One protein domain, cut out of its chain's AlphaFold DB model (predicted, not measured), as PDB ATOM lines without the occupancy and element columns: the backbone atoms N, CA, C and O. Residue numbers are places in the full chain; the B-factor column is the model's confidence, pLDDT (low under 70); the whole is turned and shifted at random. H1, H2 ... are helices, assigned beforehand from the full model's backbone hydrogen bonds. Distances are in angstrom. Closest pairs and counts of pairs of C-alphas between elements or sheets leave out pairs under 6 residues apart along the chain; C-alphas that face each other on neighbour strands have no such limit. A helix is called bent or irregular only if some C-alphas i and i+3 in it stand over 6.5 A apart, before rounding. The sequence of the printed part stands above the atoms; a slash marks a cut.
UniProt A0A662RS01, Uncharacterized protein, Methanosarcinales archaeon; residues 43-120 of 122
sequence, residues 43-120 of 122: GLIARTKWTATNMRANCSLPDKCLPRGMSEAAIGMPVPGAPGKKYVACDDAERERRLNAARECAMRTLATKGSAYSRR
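AT A GLANCE: This is residues 43 to 120 of the 122 residues of an uncharacterized protein of Methanosarcinales archaeon (UniProt A0A662RS01). The model is a loose, open hairpin of two helices, H1 and H2, which run opposite ways at a steep tilt of 39 degrees, the last residue of H1, Cys 59, coming closest to H2 at Cys 105, partway along it, with a short helix, H3, following H2. The long stretch of residues 60 to 91, with no named element, joins H1 to H2 and loops out to Ala 73 at the end of the rod opposite H3. The printed part has 78 residues with three named helices, in the order H1, H2, H3 along the chain, and no named strand; its class is all helix. The whole is loose, with a radius of gyration of the C-alphas of 15.9 A, and its C-alphas span 53 by 25 by 17 A.

HOW THE PARTS SIT: H1, residues 43 to 59, and H2, residues 92 to 111, form a helical hairpin. They touch, with 10 pairs of C-alphas within 8 A, and H2 does so with residues 102 to 110 alone. The closest C-alphas of the two are those of Cys 59 and Cys 105, 5.8 A apart. Their lines stand at a steep tilt of 39 degrees, opposite ways, and their centres are 17.4 A apart. In the link between them, residues 64 to 65 make a short parallel pairing with residues 87 to 88. H3, residues 114 to 118, touches no helix: H2 and H3 meet only through their link, and H1 and H3 are apart. Every O i to N i+4 pair is within hydrogen-bond range in H1 and H2; in H3 this holds for 0 of 1 pairs, and for 0 of 2 O i to N i+3 pairs.

IN THESE COORDINATES: H1 begins at Gly 43, whose C-alpha is at (-31.966, 38.101, 25.686), and ends at Cys 59, 23.1 A away from C-alpha to C-alpha. H2, the longest helix with 20 residues, runs 28.5 A from Asp 92, with its C-alpha at (-53.899, 9.492, 7.743), to Ala 111. H3 runs from Gly 114 to Ser 118, whose C-alpha is at (-24.599, 28.938, 28.007). H3 is neither bent nor irregular, but only just: C-alphas 114 and 117 are 6.2 A apart.

THE WHOLE: The two C-alphas farthest apart are those of Ala 73 and Arg 120, at 53.3 A, while the first and last printed C-alphas, of Gly 43 and Arg 120, are 12.3 A apart. The printed part has no cut. The link from H1 to H2 is long, with 32 residues, and the link from H2 to H3 is tight, with 2. The mean pLDDT of the printed part is 80.7; 12 residues are under 70, namely residues 43 to 44 and 111 to 120, and the mean over H3 is 48.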
ATOM      1  N   GLY A  43     -32.538  39.403  26.028       69.06
ATOM      2  CA  GLY A  43     -31.966  38.101  25.686       69.06
ATOM      3  C   GLY A  43     -33.031  37.052  25.361       69.06
ATOM      4  O   GLY A  43     -32.890  36.312  24.384       69.06
ATOM      5  N   LEU A  44     -34.135  37.016  26.115       68.00
ATOM      6  CA  LEU A  44     -35.240  36.095  25.840       68.00
ATOM      7  C   LEU A  44     -35.985  36.485  24.555       68.00
ATOM      8  O   LEU A  44     -36.300  35.605  23.759       68.00
ATOM      9  N   ILE A  45     -36.187  37.783  24.297       75.62
ATOM     10  CA  ILE A  45     -36.760  38.280  23.031       75.62
ATOM     11  C   ILE A  45     -35.880  37.861  21.847       75.62
ATOM     12  O   ILE A  45     -36.384  37.306  20.870       75.62
ATOM     13  N   ALA A  46     -34.567  38.092  21.931       74.44
ATOM     14  CA  ALA A  46     -33.618  37.707  20.888       74.44
ATOM     15  C   ALA A  46     -33.594  36.185  20.671       74.44
ATOM     16  O   ALA A  46     -33.521  35.715  19.532       74.44
ATOM     17  N   ARG A  47     -33.717  35.397  21.748       70.56
ATOM     18  CA  ARG A  47     -33.844  33.939  21.668       70.56
ATOM     19  C   ARG A  47     -35.107  33.534  20.920       70.56
ATOM     20  O   ARG A  47     -34.992  32.808  19.941       70.56
ATOM     21  N   THR A  48     -36.266  34.049  21.319       77.69
ATOM     22  CA  THR A  48     -37.555  33.735  20.689       77.69
ATOM     23  C   THR A  48     -37.587  34.155  19.220       77.69
ATOM     24  O   THR A  48     -38.028  33.371  18.382       77.69
ATOM     25  N   LYS A  49     -37.064  35.341  18.877       82.81
ATOM     26  CA  LYS A  49     -36.960  35.804  17.482       82.81
ATOM     27  C   LYS A  49     -36.087  34.872  16.645       82.81
ATOM     28  O   LYS A  49     -36.523  34.411  15.597       82.81
ATOM     29  N   TRP A  50     -34.887  34.541  17.126       83.44
ATOM     30  CA  TRP A  50     -33.990  33.620  16.425       83.44
ATOM     31  C   TRP A  50     -34.613  32.232  16.255       83.44
ATOM     32  O   TRP A  50     -34.524  31.649  15.176       83.44
ATOM     33  N   THR A  51     -35.266  31.713  17.299       82.12
ATOM     34  CA  THR A  51     -35.945  30.415  17.257       82.12
ATOM     35  C   THR A  51     -37.068  30.432  16.230       82.12
ATOM     36  O   THR A  51     -37.131  29.536  15.397       82.12
ATOM     37  N   ALA A  52     -37.906  31.470  16.217       83.75
ATOM     38  CA  ALA A  52     -38.971  31.612  15.229       83.75
ATOM     39  C   ALA A  52     -38.426  31.650  13.790       83.75
ATOM     40  O   ALA A  52     -38.963  30.966  12.919       83.75
ATOM     41  N   THR A  53     -37.345  32.395  13.540       85.25
ATOM     42  CA  THR A  53     -36.709  32.452  12.215       85.25
ATOM     43  C   THR A  53     -36.143  31.095  11.797       85.25
ATOM     44  O   THR A  53     -36.420  30.640  10.691       85.25
ATOM     45  N   ASN A  54     -35.418  30.402  12.680       84.69
ATOM     46  CA  ASN A  54     -34.824  29.101  12.356       84.69
ATOM     47  C   ASN A  54     -35.864  27.996  12.190       84.69
ATOM     48  O   ASN A  54     -35.708  27.147  11.320       84.69
ATOM     49  N   MET A  55     -36.936  28.018  12.979       85.62
ATOM     50  CA  MET A  55     -38.053  27.089  12.810       85.62
ATOM     51  C   MET A  55     -38.733  27.287  11.453       85.62
ATOM     52  O   MET A  55     -39.035  26.311  10.771       85.62
ATOM     53  N   ARG A  56     -38.934  28.541  11.025       84.81
ATOM     54  CA  ARG A  56     -39.495  28.844   9.699       84.81
ATOM     55  C   ARG A  56     -38.560  28.439   8.564       84.81
ATOM     56  O   ARG A  56     -39.040  27.907   7.575       84.81
ATOM     57  N   ALA A  57     -37.259  28.671   8.706       85.25
ATOM     58  CA  ALA A  57     -36.289  28.344   7.667       85.25
ATOM     59  C   ALA A  57     -36.086  26.827   7.504       85.25
ATOM     60  O   ALA A  57     -36.008  26.345   6.382       85.25
ATOM     61  N   ASN A  58     -36.025  26.077   8.610       85.75
ATOM     62  CA  ASN A  58     -35.607  24.670   8.581       85.75
ATOM     63  C   ASN A  58     -36.762  23.665   8.662       85.75
ATOM     64  O   ASN A  58     -36.613  22.541   8.195       85.75
ATOM     65  N   CYS A  59     -37.889  24.037   9.277       87.00
ATOM     66  CA  CYS A  59     -38.989  23.109   9.570       87.00
ATOM     67  C   CYS A  59     -40.304  23.491   8.877       87.00
ATOM     68  O   CYS A  59     -41.362  22.957   9.210       87.00
ATOM     69  N   SER A  60     -40.279  24.440   7.936       86.25
ATOM     70  CA  SER A  60     -41.477  24.817   7.189       86.25
ATOM     71  C   SER A  60     -41.786  23.792   6.102       86.25
ATOM     72  O   SER A  60     -40.988  23.580   5.197       86.25
ATOM     73  N   LEU A  61     -42.992  23.227   6.147       86.25
ATOM     74  CA  LEU A  61     -43.528  22.415   5.054       86.25
ATOM     75  C   LEU A  61     -43.926  23.299   3.855       86.25
ATOM     76  O   LEU A  61     -44.420  24.414   4.083       86.25
ATOM     77  N   PRO A  62     -43.740  22.828   2.608       85.12
ATOM     78  CA  PRO A  62     -44.109  23.571   1.399       85.12
ATOM     79  C   PRO A  62     -45.633  23.686   1.216       85.12
ATOM     80  O   PRO A  62     -46.136  24.645   0.634       85.12
ATOM     81  N   ASP A  63     -46.376  22.738   1.765       89.25
ATOM     82  CA  ASP A  63     -47.809  22.533   1.601       89.25
ATOM     83  C   ASP A  63     -48.473  22.211   2.954       89.25
ATOM     84  O   ASP A  63     -47.818  22.066   3.994       89.25
ATOM     85  N   LYS A  64     -49.806  22.149   2.965       89.12
ATOM     86  CA  LYS A  64     -50.597  21.808   4.151       89.12
ATOM     87  C   LYS A  64     -51.609  20.724   3.806       89.12
ATOM     88  O   LYS A  64     -52.385  20.881   2.874       89.12
ATOM     89  N   CYS A  65     -51.668  19.662   4.599       90.12
ATOM     90  CA  CYS A  65     -52.721  18.661   4.445       90.12
ATOM     91  C   CYS A  65     -54.106  19.283   4.668       90.12
ATOM     92  O   CYS A  65     -54.304  20.043   5.623       90.12
ATOM     93  N   LEU A  66     -55.066  18.940   3.808       89.94
ATOM     94  CA  LEU A  66     -56.453  19.385   3.922       89.94
ATOM     95  C   LEU A  66     -57.039  18.966   5.289       89.94
ATOM     96  O   LEU A  66     -56.934  17.792   5.643       89.94
ATOM     97  N   PRO A  67     -57.610  19.867   6.105       85.31
ATOM     98  CA  PRO A  67     -58.213  19.501   7.389       85.31
ATOM     99  C   PRO A  67     -59.369  18.503   7.228       85.31
ATOM    100  O   PRO A  67     -60.122  18.584   6.258       85.31
ATOM    101  N   ARG A  68     -59.552  17.593   8.198       82.69
ATOM    102  CA  ARG A  68     -60.729  16.706   8.221       82.69
ATOM    103  C   ARG A  68     -62.001  17.560   8.307       82.69
ATOM    104  O   ARG A  68     -62.080  18.445   9.155       82.69
ATOM    105  N   GLY A  69     -62.965  17.303   7.425       79.31
ATOM    106  CA  GLY A  69     -64.216  18.067   7.338       79.31
ATOM    107  C   GLY A  69     -64.162  19.311   6.442       79.31
ATOM    108  O   GLY A  69     -65.157  20.022   6.343       79.31
ATOM    109  N   MET A  70     -63.035  19.585   5.775       81.94
ATOM    110  CA  MET A  70     -62.957  20.604   4.725       81.94
ATOM    111  C   MET A  70     -63.238  19.967   3.357       81.94
ATOM    112  O   MET A  70     -62.821  18.839   3.111       81.94
ATOM    113  N   SER A  71     -63.939  20.684   2.474       85.50
ATOM    114  CA  SER A  71     -64.247  20.194   1.123       85.50
ATOM    115  C   SER A  71     -62.974  19.912   0.318       85.50
ATOM    116  O   SER A  71     -62.038  20.715   0.336       85.50
ATOM    117  N   GLU A  72     -62.964  18.810  -0.439       84.88
ATOM    118  CA  GLU A  72     -61.874  18.442  -1.356       84.88
ATOM    119  C   GLU A  72     -61.623  19.504  -2.435       84.88
ATOM    120  O   GLU A  72     -60.503  19.639  -2.922       84.88
ATOM    121  N   ALA A  73     -62.616  20.349  -2.728       84.94
ATOM    122  CA  ALA A  73     -62.468  21.497  -3.623       84.94
ATOM    123  C   ALA A  73     -61.424  22.526  -3.140       84.94
ATOM    124  O   ALA A  73     -61.003  23.387  -3.906       84.94
ATOM    125  N   ALA A  74     -60.999  22.462  -1.873       84.25
ATOM    126  CA  ALA A  74     -59.946  23.320  -1.348       84.25
ATOM    127  C   ALA A  74     -58.527  22.834  -1.701       84.25
ATOM    128  O   ALA A  74     -57.570  23.566  -1.452       84.25
ATOM    129  N   ILE A  75     -58.353  21.642  -2.283       87.88
ATOM    130  CA  ILE A  75     -57.043  21.164  -2.748       87.88
ATOM    131  C   ILE A  75     -56.503  22.121  -3.823       87.88
ATOM    132  O   ILE A  75     -57.215  22.546  -4.726       87.88
ATOM    133  N   GLY A  76     -55.232  22.507  -3.707       85.75
ATOM    134  CA  GLY A  76     -54.593  23.485  -4.591       85.75
ATOM    135  C   GLY A  76     -54.870  24.951  -4.235       85.75
ATOM    136  O   GLY A  76     -54.134  25.826  -4.703       85.75
ATOM    137  N   MET A  77     -55.844  25.231  -3.362       88.81
ATOM    138  CA  MET A  77     -56.120  26.588  -2.884       88.81
ATOM    139  C   MET A  77     -55.041  27.059  -1.903       88.81
ATOM    140  O   MET A  77     -54.484  26.248  -1.149       88.81
ATOM    141  N   PRO A  78     -54.732  28.368  -1.885       89.81
ATOM    142  CA  PRO A  78     -53.769  28.927  -0.949       89.81
ATOM    143  C   PRO A  78     -54.263  28.804   0.495       89.81
ATOM    144  O   PRO A  78     -55.443  28.986   0.797       89.81
ATOM    145  N   VAL A  79     -53.340  28.529   1.413       87.25
ATOM    146  CA  VAL A  79     -53.630  28.450   2.846       87.25
ATOM    147  C   VAL A  79     -53.737  29.872   3.421       87.25
ATOM    148  O   VAL A  79     -52.761  30.626   3.362       87.25
ATOM    149  N   PRO A  80     -54.873  30.254   4.038       83.56
ATOM    150  CA  PRO A  80     -55.018  31.564   4.667       83.56
ATOM    151  C   PRO A  80     -53.936  31.801   5.728       83.56
ATOM    152  O   PRO A  80     -53.703  30.955   6.593       83.56
ATOM    153  N   GLY A  81     -53.254  32.946   5.656       81.19
ATOM    154  CA  GLY A  81     -52.187  33.311   6.595       81.19
ATOM    155  C   GLY A  81     -50.841  32.603   6.379       81.19
ATOM    156  O   GLY A  81     -49.913  32.834   7.153       81.19
ATOM    157  N   ALA A  82     -50.700  31.775   5.337       82.00
ATOM    158  CA  ALA A  82     -49.439  31.131   4.970       82.00
ATOM    159  C   ALA A  82     -49.139  31.346   3.470       82.00
ATOM    160  O   ALA A  82     -49.488  30.498   2.645       82.00
ATOM    161  N   PRO A  83     -48.507  32.479   3.100       81.44
ATOM    162  CA  PRO A  83     -48.260  32.818   1.701       81.44
ATOM    163  C   PRO A  83     -47.414  31.741   1.011       81.44
ATOM    164  O   PRO A  83     -46.459  31.221   1.589       81.44
ATOM    165  N   GLY A  84     -47.791  31.393  -0.220       82.94
ATOM    166  CA  GLY A  84     -47.104  30.388  -1.041       82.94
ATOM    167  C   GLY A  84     -47.438  28.927  -0.720       82.94
ATOM    168  O   GLY A  84     -47.056  28.055  -1.496       82.94
ATOM    169  N   LYS A  85     -48.176  28.637   0.362       88.94
ATOM    170  CA  LYS A  85     -48.575  27.264   0.710       88.94
ATOM    171  C   LYS A  85     -49.943  26.925   0.141       88.94
ATOM    172  O   LYS A  85     -50.858  27.742   0.219       88.94
ATOM    173  N   LYS A  86     -50.096  25.703  -0.364       92.06
ATOM    174  CA  LYS A  86     -51.361  25.173  -0.889       92.06
ATOM    175  C   LYS A  86     -51.848  23.986  -0.072       92.06
ATOM    176  O   LYS A  86     -51.048  23.323   0.594       92.06
ATOM    177  N   TYR A  87     -53.149  23.727  -0.127       91.06
ATOM    178  CA  TYR A  87     -53.704  22.498   0.426       91.06
ATOM    179  C   TYR A  87     -53.437  21.299  -0.484       91.06
ATOM    180  O   TYR A  87     -53.545  21.407  -1.704       91.06
ATOM    181  N   VAL A  88     -53.135  20.156   0.122       92.25
ATOM    182  CA  VAL A  88     -52.966  18.868  -0.563       92.25
ATOM    183  C   VAL A  88     -53.835  17.796   0.088       92.25
ATOM    184  O   VAL A  88     -54.141  17.872   1.285       92.25
ATOM    185  N   ALA A  89     -54.225  16.793  -0.696       90.62
ATOM    186  CA  ALA A  89     -54.789  15.568  -0.152       90.62
ATOM    187  C   ALA A  89     -53.679  14.802   0.577       90.62
ATOM    188  O   ALA A  89     -52.625  14.554   0.001       90.62
ATOM    189  N   CYS A  90     -53.920  14.461   1.840       87.81
ATOM    190  CA  CYS A  90     -53.058  13.575   2.618       87.81
ATOM    191  C   CYS A  90     -53.933  12.494   3.238       87.81
ATOM    192  O   CYS A  90     -54.981  12.822   3.823       87.81
ATOM    193  N   ASP A  91     -53.465  11.253   3.176       90.94
ATOM    194  CA  ASP A  91     -54.009  10.155   3.966       90.94
ATOM    195  C   ASP A  91     -53.622  10.303   5.454       90.94
ATOM    196  O   ASP A  91     -52.901  11.224   5.861       90.94
ATOM    197  N   ASP A  92     -54.161   9.431   6.304       88.19
ATOM    198  CA  ASP A  92     -53.899   9.492   7.743       88.19
ATOM    199  C   ASP A  92     -52.454   9.104   8.094       88.19
ATOM    200  O   ASP A  92     -51.830   9.756   8.935       88.19
ATOM    201  N   ALA A  93     -51.886   8.125   7.390       89.81
ATOM    202  CA  ALA A  93     -50.509   7.684   7.600       89.81
ATOM    203  C   ALA A  93     -49.490   8.788   7.254       89.81
ATOM    204  O   ALA A  93     -48.506   9.015   7.961       89.81
ATOM    205  N   GLU A  94     -49.734   9.538   6.183       89.12
ATOM    206  CA  GLU A  94     -48.929  10.669   5.750       89.12
ATOM    207  C   GLU A  94     -49.026  11.831   6.733       89.12
ATOM    208  O   GLU A  94     -48.010  12.477   7.007       89.12
ATOM    209  N   ARG A  95     -50.213  12.099   7.291       88.06
ATOM    210  CA  ARG A  95     -50.374  13.124   8.335       88.06
ATOM    211  C   ARG A  95     -49.515  12.803   9.545       88.06
ATOM    212  O   ARG A  95     -48.790  13.683  10.008       88.06
ATOM    213  N   GLU A  96     -49.555  11.563  10.020       90.94
ATOM    214  CA  GLU A  96     -48.728  11.118  11.143       90.94
ATOM    215  C   GLU A  96     -47.237  11.212  10.819       90.94
ATOM    216  O   GLU A  96     -46.474  11.801  11.587       90.94
ATOM    217  N   ARG A  97     -46.817  10.741   9.640       90.75
ATOM    218  CA  ARG A  97     -45.427  10.857   9.176       90.75
ATOM    219  C   ARG A  97     -44.957  12.312   9.129       90.75
ATOM    220  O   ARG A  97     -43.868  12.621   9.607       90.75
ATOM    221  N   ARG A  98     -45.770  13.223   8.583       89.25
ATOM    222  CA  ARG A  98     -45.459  14.662   8.505       89.25
ATOM    223  C   ARG A  98     -45.400  15.300   9.896       89.25
ATOM    224  O   ARG A  98     -44.527  16.132  10.137       89.25
ATOM    225  N   LEU A  99     -46.281  14.906  10.817       89.25
ATOM    226  CA  LEU A  99     -46.256  15.363  12.211       89.25
ATOM    227  C   LEU A  99     -44.997  14.887  12.945       89.25
ATOM    228  O   LEU A  99     -44.354  15.689  13.624       89.25
ATOM    229  N   ASN A 100     -44.612  13.623  12.769       90.94
ATOM    230  CA  ASN A 100     -43.396  13.062  13.355       90.94
ATOM    231  C   ASN A 100     -42.144  13.753  12.799       90.94
ATOM    232  O   ASN A 100     -41.333  14.252  13.578       90.94
ATOM    233  N   ALA A 101     -42.047  13.922  11.477       88.94
ATOM    234  CA  ALA A 101     -40.946  14.650  10.843       88.94
ATOM    235  C   ALA A 101     -40.861  16.117  11.312       88.94
ATOM    236  O   ALA A 101     -39.778  16.639  11.587       88.94
ATOM    237  N   ALA A 102     -42.006  16.796  11.461       86.88
ATOM    238  CA  ALA A 102     -42.050  18.155  11.994       86.88
ATOM    239  C   ALA A 102     -41.577  18.211  13.456       86.88
ATOM    240  O   ALA A 102     -40.843  19.130  13.834       86.88
ATOM    241  N   ARG A 103     -41.958  17.221  14.273       86.69
ATOM    242  CA  ARG A 103     -41.520  17.096  15.669       86.69
ATOM    243  C   ARG A 103     -40.018  16.852  15.762       86.69
ATOM    244  O   ARG A 103     -39.354  17.522  16.549       86.69
ATOM    245  N   GLU A 104     -39.470  15.957  14.951       88.88
ATOM    246  CA  GLU A 104     -38.028  15.694  14.879       88.88
ATOM    247  C   GLU A 104     -37.239  16.937  14.466       88.88
ATOM    248  O   GLU A 104     -36.261  17.304  15.126       88.88
ATOM    249  N   CYS A 105     -37.706  17.650  13.437       86.62
ATOM    250  CA  CYS A 105     -37.095  18.910  13.023       86.62
ATOM    251  C   CYS A 105     -37.119  19.943  14.156       86.62
ATOM    252  O   CYS A 105     -36.088  20.546  14.465       86.62
ATOM    253  N   ALA A 106     -38.265  20.095  14.828       84.88
ATOM    254  CA  ALA A 106     -38.403  20.995  15.964       84.88
ATOM    255  C   ALA A 106     -37.435  20.634  17.097       84.88
ATOM    256  O   ALA A 106     -36.747  21.516  17.607       84.88
ATOM    257  N   MET A 107     -37.326  19.354  17.465       84.38
ATOM    258  CA  MET A 107     -36.396  18.903  18.505       84.38
ATOM    259  C   MET A 107     -34.948  19.264  18.155       84.38
ATOM    260  O   MET A 107     -34.252  19.853  18.982       84.38
ATOM    261  N   ARG A 108     -34.513  19.013  16.915       82.31
ATOM    262  CA  ARG A 108     -33.159  19.351  16.447       82.31
ATOM    263  C   ARG A 108     -32.880  20.857  16.478       82.31
ATOM    264  O   ARG A 108     -31.830  21.282  16.960       82.31
ATOM    265  N   THR A 109     -33.809  21.670  15.975       80.88
ATOM    266  CA  THR A 109     -33.653  23.133  15.883       80.88
ATOM    267  C   THR A 109     -33.777  23.827  17.244       80.88
ATOM    268  O   THR A 109     -33.144  24.857  17.478       80.88
ATOM    269  N   LEU A 110     -34.567  23.274  18.169       74.19
ATOM    270  CA  LEU A 110     -34.719  23.813  19.522       74.19
ATOM    271  C   LEU A 110     -33.572  23.388  20.453       74.19
ATOM    272  O   LEU A 110     -33.141  24.196  21.279       74.19
ATOM    273  N   ALA A 111     -33.027  22.177  20.291       65.44
ATOM    274  CA  ALA A 111     -31.904  21.679  21.092       65.44
ATOM    275  C   ALA A 111     -30.605  22.477  20.874       65.44
ATOM    276  O   ALA A 111     -29.799  22.634  21.791       65.44
ATOM    277  N   THR A 112     -30.410  23.055  19.686       59.00
ATOM    278  CA  THR A 112     -29.157  23.725  19.301       59.00
ATOM    279  C   THR A 112     -28.870  25.006  20.097       59.00
ATOM    280  O   THR A 112     -27.708  25.398  20.215       59.00
ATOM    281  N   LYS A 113     -29.879  25.665  20.695       52.84
ATOM    282  CA  LYS A 113     -29.666  26.966  21.365       52.84
ATOM    283  C   LYS A 113     -29.357  26.924  22.858       52.84
ATOM    284  O   LYS A 113     -28.860  27.930  23.367       52.84
ATOM    285  N   GLY A 114     -29.579  25.801  23.547       49.50
ATOM    286  CA  GLY A 114     -29.109  25.638  24.931       49.50
ATOM    287  C   GLY A 114     -27.594  25.864  25.048       49.50
ATOM    288  O   GLY A 114     -27.134  26.481  26.002       49.50
ATOM    289  N   SER A 115     -26.836  25.491  24.009       44.00
ATOM    290  CA  SER A 115     -25.369  25.607  23.952       44.00
ATOM    291  C   SER A 115     -24.845  26.956  23.428       44.00
ATOM    292  O   SER A 115     -23.716  27.340  23.736       44.00
ATOM    293  N   ALA A 116     -25.643  27.707  22.657       49.69
ATOM    294  CA  ALA A 116     -25.205  28.977  22.061       49.69
ATOM    295  C   ALA A 116     -25.245  30.168  23.042       49.69
ATOM    296  O   ALA A 116     -24.583  31.172  22.800       49.69
ATOM    297  N   TYR A 117     -26.014  30.068  24.137       49.34
ATOM    298  CA  TYR A 117     -26.099  31.105  25.181       49.34
ATOM    299  C   TYR A 117     -25.539  30.663  26.537       49.34
ATOM    300  O   TYR A 117     -25.308  31.533  27.371       49.34
ATOM    301  N   SER A 118     -25.284  29.366  26.775       46.28
ATOM    302  CA  SER A 118     -24.599  28.938  28.007       46.28
ATOM    303  C   SER A 118     -23.082  29.165  27.952       46.28
ATOM    304  O   SER A 118     -22.460  29.380  28.983       46.28
ATOM    305  N   ARG A 119     -22.481  29.223  26.754       46.62
ATOM    306  CA  ARG A 119     -21.027  29.402  26.564       46.62
ATOM    307  C   ARG A 119     -20.485  30.825  26.776       46.62
ATOM    308  O   ARG A 119     -19.327  31.075  26.473       46.62
ATOM    309  N   ARG A 120     -21.295  31.766  27.273       42.28
ATOM    310  CA  ARG A 120     -20.857  33.139  27.611       42.28
ATOM    311  C   ARG A 120     -20.972  33.481  29.102       42.28
ATOM    312  O   ARG A 120     -20.868  34.648  29.453       42.28
TER     313      ARG A 120